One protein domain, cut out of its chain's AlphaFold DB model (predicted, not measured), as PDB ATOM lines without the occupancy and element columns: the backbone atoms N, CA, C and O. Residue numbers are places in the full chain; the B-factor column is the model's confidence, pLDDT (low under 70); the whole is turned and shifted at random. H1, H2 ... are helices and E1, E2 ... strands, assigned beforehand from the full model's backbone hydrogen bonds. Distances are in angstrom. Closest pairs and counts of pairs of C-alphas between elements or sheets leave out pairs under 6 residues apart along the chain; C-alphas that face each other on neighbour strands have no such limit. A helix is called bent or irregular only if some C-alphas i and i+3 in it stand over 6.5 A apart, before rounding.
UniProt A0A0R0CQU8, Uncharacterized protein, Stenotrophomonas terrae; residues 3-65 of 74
ATOM      1  N   ARG A   3     -16.668 -35.225 -40.939       71.75
ATOM      2  CA  ARG A   3     -17.741 -34.441 -41.585       71.75
ATOM      3  C   ARG A   3     -18.920 -35.339 -41.963       71.75
ATOM      4  O   ARG A   3     -18.723 -36.514 -42.258       71.75
ATOM      5  N   TYR A   4     -20.125 -34.770 -41.978       73.06
ATOM      6  CA  TYR A   4     -21.343 -35.437 -42.444       73.06
ATOM      7  C   TYR A   4     -21.930 -34.688 -43.642       73.06
ATOM      8  O   TYR A   4     -22.128 -33.477 -43.550       73.06
ATOM      9  N   VAL A   5     -22.181 -35.388 -44.753       71.25
ATOM     10  CA  VAL A   5     -22.763 -34.819 -45.984       71.25
ATOM     11  C   VAL A   5     -23.674 -35.861 -46.628       71.25
ATOM     12  O   VAL A   5     -23.215 -36.960 -46.904       71.25
ATOM     13  N   ASP A   6     -24.959 -35.552 -46.811       73.06
ATOM     14  CA  ASP A   6     -25.928 -36.385 -47.550       73.06
ATOM     15  C   ASP A   6     -25.898 -37.890 -47.219       73.06
ATOM     16  O   ASP A   6     -25.929 -38.753 -48.091       73.06
ATOM     17  N   GLY A   7     -25.819 -38.225 -45.927       78.19
ATOM     18  CA  GLY A   7     -25.787 -39.614 -45.448       78.19
ATOM     19  C   GLY A   7     -24.397 -40.259 -45.405       78.19
ATOM     20  O   GLY A   7     -24.268 -41.371 -44.885       78.19
ATOM     21  N   TRP A   8     -23.360 -39.561 -45.868       78.44
ATOM     22  CA  TRP A   8     -21.960 -39.945 -45.724       78.44
ATOM     23  C   TRP A   8     -21.358 -39.417 -44.426       78.44
ATOM     24  O   TRP A   8     -21.492 -38.241 -44.092       78.44
ATOM     25  N   GLN A   9     -20.644 -40.287 -43.716       82.94
ATOM     26  CA  GLN A   9     -19.701 -39.947 -42.660       82.94
ATOM     27  C   GLN A   9     -18.287 -40.039 -43.228       82.94
ATOM     28  O   GLN A   9     -17.874 -41.080 -43.738       82.94
ATOM     29  N   LEU A  10     -17.542 -38.947 -43.123       76.44
ATOM     30  CA  LEU A  10     -16.228 -38.802 -43.730       76.44
ATOM     31  C   LEU A  10     -15.192 -38.656 -42.641       76.44
ATOM     32  O   LEU A  10     -15.369 -37.842 -41.736       76.44
ATOM     33  N   HIS A  11     -14.122 -39.434 -42.733       81.25
ATOM     34  CA  HIS A  11     -13.010 -39.375 -41.807       81.25
ATOM     35  C   HIS A  11     -11.697 -39.353 -42.578       81.25
ATOM     36  O   HIS A  11     -11.413 -40.254 -43.367       81.25
ATOM     37  N   ALA A  12     -10.902 -38.317 -42.333       74.94
ATOM     38  CA  ALA A  12      -9.608 -38.132 -42.966       74.94
ATOM     39  C   ALA A  12      -8.520 -37.837 -41.935       74.94
ATOM     40  O   ALA A  12      -8.759 -37.094 -40.968       74.94
ATOM     41  N   TYR A  13      -7.341 -38.403 -42.166       75.88
ATOM     42  CA  TYR A  13      -6.150 -38.214 -41.347       75.88
ATOM     43  C   TYR A  13      -4.885 -38.247 -42.212       75.88
ATOM     44  O   TYR A  13      -4.866 -38.834 -43.293       75.88
ATOM     45  N   VAL A  14      -3.835 -37.597 -41.711       74.75
ATOM     46  CA  VAL A  14      -2.477 -37.651 -42.259       74.75
ATOM     47  C   VAL A  14      -1.626 -38.403 -41.245       74.75
ATOM     48  O   VAL A  14      -1.636 -38.052 -40.065       74.75
ATOM     49  N   GLU A  15      -0.964 -39.468 -41.684       69.56
ATOM     50  CA  GLU A  15      -0.275 -40.423 -40.807       69.56
ATOM     51  C   GLU A  15       1.187 -40.021 -40.537       69.56
ATOM     52  O   GLU A  15       1.730 -40.337 -39.478       69.56
ATOM     53  N   HIS A  16       1.800 -39.231 -41.428       63.88
ATOM     54  CA  HIS A  16       3.188 -38.778 -41.296       63.88
ATOM     55  C   HIS A  16       3.353 -37.254 -41.392       63.88
ATOM     56  O   HIS A  16       2.565 -36.557 -42.023       63.88
ATOM     57  N   GLY A  17       4.354 -36.753 -40.658       52.69
ATOM     58  CA  GLY A  17       4.495 -35.364 -40.226       52.69
ATOM     59  C   GLY A  17       4.401 -34.319 -41.335       52.69
ATOM     60  O   GLY A  17       4.843 -34.524 -42.457       52.69
ATOM     61  N   VAL A  18       3.882 -33.155 -40.950       54.41
ATOM     62  CA  VAL A  18       3.675 -31.951 -41.775       54.41
ATOM     63  C   VAL A  18       4.969 -31.427 -42.433       54.41
ATOM     64  O   VAL A  18       4.910 -30.535 -43.261       54.41
ATOM     65  N   GLU A  19       6.137 -31.984 -42.106       53.44
ATOM     66  CA  GLU A  19       7.423 -31.692 -42.743       53.44
ATOM     67  C   GLU A  19       8.104 -33.010 -43.170       53.44
ATOM     68  O   GLU A  19       8.946 -33.557 -42.459       53.44
ATOM     69  N   GLY A  20       7.701 -33.567 -44.318       59.91
ATOM     70  CA  GLY A  20       8.270 -34.801 -44.881       59.91
ATOM     71  C   GLY A  20       7.333 -35.515 -45.866       59.91
ATOM     72  O   GLY A  20       6.220 -35.040 -46.089       59.91
ATOM     73  N   PRO A  21       7.767 -36.636 -46.480       60.09
ATOM     74  CA  PRO A  21       6.868 -37.500 -47.239       60.09
ATOM     75  C   PRO A  21       5.792 -38.050 -46.298       60.09
ATOM     76  O   PRO A  21       6.091 -38.761 -45.336       60.09
ATOM     77  N   GLY A  22       4.551 -37.657 -46.565       69.38
ATOM     78  CA  GLY A  22       3.378 -38.003 -45.783       69.38
ATOM     79  C   GLY A  22       2.513 -39.049 -46.478       69.38
ATOM     80  O   GLY A  22       2.430 -39.100 -47.708       69.38
ATOM     81  N   GLU A  23       1.831 -39.852 -45.669       74.56
ATOM     82  CA  GLU A  23       0.695 -40.659 -46.109       74.56
ATOM     83  C   GLU A  23      -0.590 -39.964 -45.663       74.56
ATOM     84  O   GLU A  23      -0.710 -39.520 -44.515       74.56
ATOM     85  N   ALA A  24      -1.550 -39.845 -46.577       78.25
ATOM     86  CA  ALA A  24      -2.883 -39.352 -46.269       78.25
ATOM     87  C   ALA A  24      -3.914 -40.428 -46.595       78.25
ATOM     88  O   ALA A  24      -3.879 -41.054 -47.657       78.25
ATOM     89  N   ALA A  25      -4.868 -40.610 -45.690       79.31
ATOM     90  CA  ALA A  25      -5.978 -41.521 -45.888       79.31
ATOM     91  C   ALA A  25      -7.301 -40.779 -45.718       79.31
ATOM     92  O   ALA A  25      -7.519 -40.051 -44.744       79.31
ATOM     93  N   ILE A  26      -8.205 -41.004 -46.669       80.88
ATOM     94  CA  ILE A  26      -9.575 -40.499 -46.632       80.88
ATOM     95  C   ILE A  26     -10.507 -41.697 -46.697       80.88
ATOM     96  O   ILE A  26     -10.429 -42.521 -47.607       80.88
ATOM     97  N   SER A  27     -11.389 -41.789 -45.712       82.50
ATOM     98  CA  SER A  27     -12.407 -42.826 -45.615       82.50
ATOM     99  C   SER A  27     -13.800 -42.212 -45.632       82.50
ATOM    100  O   SER A  27     -14.050 -41.179 -45.006       82.50
ATOM    101  N   ALA A  28     -14.706 -42.858 -46.356       79.81
ATOM    102  CA  ALA A  28     -16.096 -42.462 -46.497       79.81
ATOM    103  C   ALA A  28     -16.997 -43.651 -46.186       79.81
ATOM    104  O   ALA A  28     -16.821 -44.734 -46.743       79.81
ATOM    105  N   ARG A  29     -17.978 -43.448 -45.306       82.44
ATOM    106  CA  ARG A  29     -19.007 -44.437 -44.988       82.44
ATOM    107  C   ARG A  29     -20.391 -43.881 -45.290       82.44
ATOM    108  O   ARG A  29     -20.776 -42.887 -44.683       82.44
ATOM    109  N   HIS A  30     -21.168 -44.536 -46.145       81.69
ATOM    110  CA  HIS A  30     -22.578 -44.202 -46.326       81.69
ATOM    111  C   HIS A  30     -23.409 -44.921 -45.262       81.69
ATOM    112  O   HIS A  30     -23.500 -46.146 -45.258       81.69
ATOM    113  N   LEU A  31     -24.071 -44.177 -44.378       80.12
ATOM    114  CA  LEU A  31     -24.759 -44.742 -43.211       80.12
ATOM    115  C   LEU A  31     -25.989 -45.588 -43.584       80.12
ATOM    116  O   LEU A  31     -26.232 -46.612 -42.960       80.12
ATOM    117  N   ALA A  32     -26.751 -45.182 -44.606       80.06
ATOM    118  CA  ALA A  32     -27.962 -45.905 -45.021       80.06
ATOM    119  C   ALA A  32     -27.712 -47.118 -45.938       80.06
ATOM    120  O   ALA A  32     -28.513 -48.046 -45.948       80.06
ATOM    121  N   GLN A  33     -26.635 -47.099 -46.727       76.25
ATOM    122  CA  GLN A  33     -26.311 -48.153 -47.698       76.25
ATOM    123  C   GLN A  33     -25.228 -49.113 -47.181       76.25
ATOM    124  O   GLN A  33     -24.904 -50.080 -47.860       76.25
ATOM    125  N   ASP A  34     -24.657 -48.822 -46.007       79.00
ATOM    126  CA  ASP A  34     -23.517 -49.521 -45.398       79.00
ATOM    127  C   ASP A  34     -22.317 -49.695 -46.350       79.00
ATOM    128  O   ASP A  34     -21.577 -50.675 -46.304       79.00
ATOM    129  N   VAL A  35     -22.118 -48.713 -47.234       78.44
ATOM    130  CA  VAL A  35     -20.984 -48.657 -48.164       78.44
ATOM    131  C   VAL A  35     -19.792 -48.020 -47.463       78.44
ATOM    132  O   VAL A  35     -19.946 -47.003 -46.785       78.44
ATOM    133  N   PHE A  36     -18.598 -48.583 -47.658       82.00
ATOM    134  CA  PHE A  36     -17.345 -48.047 -47.130       82.00
ATOM    135  C   PHE A  36     -16.277 -47.968 -48.222       82.00
ATOM    136  O   PHE A  36     -16.021 -48.949 -48.918       82.00
ATOM    137  N   VAL A  37     -15.649 -46.801 -48.355       81.12
ATOM    138  CA  VAL A  37     -14.630 -46.508 -49.371       81.12
ATOM    139  C   VAL A  37     -13.411 -45.890 -48.688       81.12
ATOM    140  O   VAL A  37     -13.559 -45.021 -47.829       81.12
ATOM    141  N   VAL A  38     -12.206 -46.330 -49.063       82.50
ATOM    142  CA  VAL A  38     -10.937 -45.783 -48.557       82.50
ATOM    143  C   VAL A  38     -10.022 -45.466 -49.722       82.50
ATOM    144  O   VAL A  38      -9.750 -46.332 -50.548       82.50
ATOM    145  N   HIS A  39      -9.509 -44.241 -49.741       80.94
ATOM    146  CA  HIS A  39      -8.443 -43.821 -50.637       80.94
ATOM    147  C   HIS A  39      -7.192 -43.532 -49.820       80.94
ATOM    148  O   HIS A  39      -7.245 -42.813 -48.818       80.94
ATOM    149  N   ARG A  40      -6.080 -44.118 -50.263       80.56
ATOM    150  CA  ARG A  40      -4.747 -43.863 -49.729       80.56
ATOM    151  C   ARG A  40      -3.945 -43.099 -50.757       80.56
ATOM    152  O   ARG A  40      -4.024 -43.395 -51.950       80.56
ATOM    153  N   TYR A  41      -3.199 -42.133 -50.263       79.44
ATOM    154  CA  TYR A  41      -2.313 -41.327 -51.062       79.44
ATOM    155  C   TYR A  41      -0.935 -41.353 -50.421       79.44
ATOM    156  O   TYR A  41      -0.771 -40.963 -49.262       79.44
ATOM    157  N   ASP A  42       0.035 -41.792 -51.211       80.88
ATOM    158  CA  ASP A  42       1.412 -41.964 -50.778       80.88
ATOM    159  C   ASP A  42       2.273 -40.832 -51.337       80.88
ATOM    160  O   ASP A  42       2.009 -40.304 -52.421       80.88
ATOM    161  N   SER A  43       3.353 -40.496 -50.630       78.25
ATOM    162  CA  SER A  43       4.327 -39.485 -51.069       78.25
ATOM    163  C   SER A  43       3.717 -38.097 -51.314       78.25
ATOM    164  O   SER A  43       4.195 -37.358 -52.177       78.25
ATOM    165  N   ILE A  44       2.675 -37.717 -50.562       75.62
ATOM    166  CA  ILE A  44       2.200 -36.331 -50.585       75.62
ATOM    167  C   ILE A  44       3.067 -35.501 -49.646       75.62
ATOM    168  O   ILE A  44       3.387 -35.915 -48.534       75.62
ATOM    169  N   HIS A  45       3.428 -34.308 -50.100       75.31
ATOM    170  CA  HIS A  45       4.138 -33.323 -49.305       75.31
ATOM    171  C   HIS A  45       3.206 -32.151 -49.028       75.31
ATOM    172  O   HIS A  45       2.688 -31.539 -49.960       75.31
ATOM    173  N   PHE A  46       3.020 -31.837 -47.750       76.56
ATOM    174  CA  PHE A  46       2.359 -30.615 -47.311       76.56
ATOM    175  C   PHE A  46       3.403 -29.724 -46.650       76.56
ATOM    176  O   PHE A  46       4.280 -30.224 -45.960       76.56
ATOM    177  N   ASN A  47       3.316 -28.414 -46.851       77.19
ATOM    178  CA  ASN A  47       4.186 -27.431 -46.202       77.19
ATOM    179  C   ASN A  47       3.553 -26.873 -44.919       77.19
ATOM    180  O   ASN A  47       4.162 -26.077 -44.208       77.19
ATOM    181  N   SER A  48       2.293 -27.224 -44.644       76.19
ATOM    182  CA  SER A  48       1.575 -26.830 -43.433       76.19
ATOM    183  C   SER A  48       0.373 -27.738 -43.164       76.19
ATOM    184  O   SER A  48      -0.184 -28.353 -44.074       76.19
ATOM    185  N   SER A  49      -0.096 -27.763 -41.915       74.19
ATOM    186  CA  SER A  49      -1.323 -28.482 -41.548       74.19
ATOM    187  C   SER A  49      -2.561 -27.906 -42.239       74.19
ATOM    188  O   SER A  49      -3.535 -28.623 -42.440       74.19
ATOM    189  N   LEU A  50      -2.532 -26.613 -42.591       80.06
ATOM    190  CA  LEU A  50      -3.613 -25.957 -43.324       80.06
ATOM    191  C   LEU A  50      -3.685 -26.471 -44.763       80.06
ATOM    192  O   LEU A  50      -4.765 -26.807 -45.229       80.06
ATOM    193  N   GLU A  51      -2.539 -26.593 -45.432       78.25
ATOM    194  CA  GLU A  51      -2.451 -27.170 -46.778       78.25
ATOM    195  C   GLU A  51      -2.926 -28.627 -46.789       78.25
ATOM    196  O   GLU A  51      -3.722 -29.007 -47.644       78.25
ATOM    197  N   ALA A  52      -2.525 -29.416 -45.787       75.50
ATOM    198  CA  ALA A  52      -3.009 -30.781 -45.611       75.50
ATOM    199  C   ALA A  52      -4.536 -30.842 -45.430       75.50
ATOM    200  O   ALA A  52      -5.202 -31.687 -46.026       75.50
ATOM    201  N   ALA A  53      -5.105 -29.935 -44.628       74.75
ATOM    202  CA  ALA A  53      -6.547 -29.858 -44.416       74.75
ATOM    203  C   ALA A  53      -7.298 -29.470 -45.700       74.75
ATOM    204  O   ALA A  53      -8.260 -30.148 -46.052       74.75
ATOM    205  N   SER A  54      -6.838 -28.447 -46.429       78.62
ATOM    206  CA  SER A  54      -7.442 -28.032 -47.702       78.62
ATOM    207  C   SER A  54      -7.352 -29.123 -48.769       78.62
ATOM    208  O   SER A  54      -8.344 -29.411 -49.429       78.62
ATOM    209  N   TYR A  55      -6.209 -29.805 -48.885       79.12
ATOM    210  CA  TYR A  55      -6.067 -30.935 -49.803       79.12
ATOM    211  C   TYR A  55      -7.060 -32.060 -49.487       79.12
ATOM    212  O   TYR A  55      -7.702 -32.602 -50.384       79.12
ATOM    213  N   ILE A  56      -7.213 -32.405 -48.206       75.56
ATOM    214  CA  ILE A  56      -8.189 -33.403 -47.762       75.56
ATOM    215  C   ILE A  56      -9.620 -32.983 -48.122       75.56
ATOM    216  O   ILE A  56     -10.415 -33.830 -48.532       75.56
ATOM    217  N   GLU A  57      -9.956 -31.699 -47.973       74.38
ATOM    218  CA  GLU A  57     -11.266 -31.167 -48.360       74.38
ATOM    219  C   GLU A  57     -11.505 -31.257 -49.873       74.38
ATOM    220  O   GLU A  57     -12.596 -31.654 -50.282       74.38
ATOM    221  N   ASP A  58     -10.490 -30.991 -50.696       77.69
ATOM    222  CA  ASP A  58     -10.587 -31.101 -52.156       77.69
ATOM    223  C   ASP A  58     -10.739 -32.559 -52.620       77.69
ATOM    224  O   ASP A  58     -11.541 -32.870 -53.507       77.69
ATOM    225  N   GLN A  59     -10.012 -33.490 -51.996       76.31
ATOM    226  CA  GLN A  59     -10.090 -34.918 -52.328       76.31
ATOM    227  C   GLN A  59     -11.383 -35.586 -51.844       76.31
ATOM    228  O   GLN A  59     -11.720 -36.689 -52.279       76.31
ATOM    229  N   LEU A  60     -12.148 -34.928 -50.977       71.31
ATOM    230  CA  LEU A  60     -13.433 -35.413 -50.481       71.31
ATOM    231  C   LEU A  60     -14.428 -35.654 -51.632       71.31
ATOM    232  O   LEU A  60     -15.155 -36.653 -51.622       71.31
ATOM    233  N   PHE A  61     -14.397 -34.791 -52.657       71.19
ATOM    234  CA  PHE A  61     -15.151 -34.976 -53.899       71.19
ATOM    235  C   PHE A  61     -14.746 -36.268 -54.616       71.19
ATOM    236  O   PHE A  61     -15.608 -37.045 -55.017       71.19
ATOM    237  N   ALA A  62     -13.443 -36.540 -54.727       69.31
ATOM    238  CA  ALA A  62     -12.932 -37.716 -55.429       69.31
ATOM    239  C   ALA A  62     -13.351 -39.042 -54.765       69.31
ATOM    240  O   ALA A  62     -13.540 -40.038 -55.457       69.31
ATOM    241  N   VAL A  63     -13.523 -39.055 -53.439       71.31
ATOM    242  CA  VAL A  63     -13.889 -40.266 -52.681       71.31
ATOM    243  C   VAL A  63     -15.402 -40.502 -52.645       71.31
ATOM    244  O   VAL A  63     -15.847 -41.646 -52.590       71.31
ATOM    245  N   THR A  64     -16.204 -39.436 -52.652       69.81
ATOM    246  CA  THR A  64     -17.662 -39.528 -52.440       69.81
ATOM    247  C   THR A  64     -18.501 -39.292 -53.688       69.81
ATOM    248  O   THR A  64     -19.672 -39.665 -53.704       69.81
ATOM    249  N   GLY A  65     -17.946 -38.634 -54.711       70.00
ATOM    250  CA  GLY A  65     -18.717 -38.094 -55.834       70.00
ATOM    251  C   GLY A  65     -19.645 -36.928 -55.448       70.00
ATOM    252  O   GLY A  65     -20.502 -36.543 -56.245       70.00
TER     253      GLY A  65
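What this domain is: This is residues 3 to 65 of the 74 residues of an uncharacterized protein of Stenotrophomonas terrae (UniProt A0A0R0CQU8). A long, narrow, twisted sheet of four antiparallel strands is covered on one face by a single kinked helix, H1, which runs slantwise over E2 and E3, while the other face is bare of helices. E2, E3 and E4 make the length of the sheet, and the short strand E1 lies at its edge beside E2. The printed part has 63 residues, with four named strands and then one named helix in the order E1, E2, E3, E4, H1; the sheet order is E1, E2, E3, E4, and the class is mixed, helices and strands. The whole is compact, with a radius of gyration of the C-alphas of 12.2 A, and its outline is a rod spanning 38 by 17 by 15 A.

How they stand to each other: E1, residues 3 to 5, is an edge strand and forms a hairpin with E2, residues 8 to 14; N 5 and O 8 are 3.0 A apart, within hydrogen-bond range. E2 forms the next hairpin with E3, residues 22 to 30, at 170 degrees between their directions, with N 11 and O 27 at 2.9 A and N 27 and O 11 at 2.8 A. E3 forms a hairpin with the other edge strand, E4, residues 35 to 44, at 168 degrees, with N 26 and O 39 at 3.0 A. The strands E1 to E4 form a meander, each strand the antiparallel neighbour of the one before. E1 and E4 are apart. H1, residues 49 to 64, is on the sheet at a height over the sheet of 7.1 A, giving two layers, a helix on one face of a sheet. It lies over E2 and E3, slantwise to the strands, at 39 degrees to E2 on the local plane. The closest C-alphas of E2 and H1 are those of Ala 12 and Ile 56, 6.9 A apart; those of E3 and H1 are Ala 28 and Thr 64, 6.8 A apart. In H1, 10 of 12 O i to N i+4 pairs are within hydrogen-bond range.

Where its parts are: E1 begins at C-alpha 3 at (-17.741, -34.441, -41.585) and is 6.7 A long from first to last C-alpha. E2 measures 19.9 A, E3 26.7 A and E4 26.4 A; E4 ends at C-alpha 44 at (2.200, -36.331, -50.585). H1 measures 22.5 A and ends at C-alpha 64 at (-17.662, -39.528, -52.440). It has a kink of 31 degrees near residue 58 and is neither bent nor irregular, but only just: C-alphas 58 and 61 are 6.2 A apart.

The domain as a whole: The two C-alphas farthest apart are those of Glu 19 and Ala 32, at 38.2 A. The printed part has no cut and no long link; the link from E2 to E3, 7 residues, is short, and the other links are tight. The mean pLDDT of the printed part is 75.0, and residues 15 to 22, 62 and 64 are under 70.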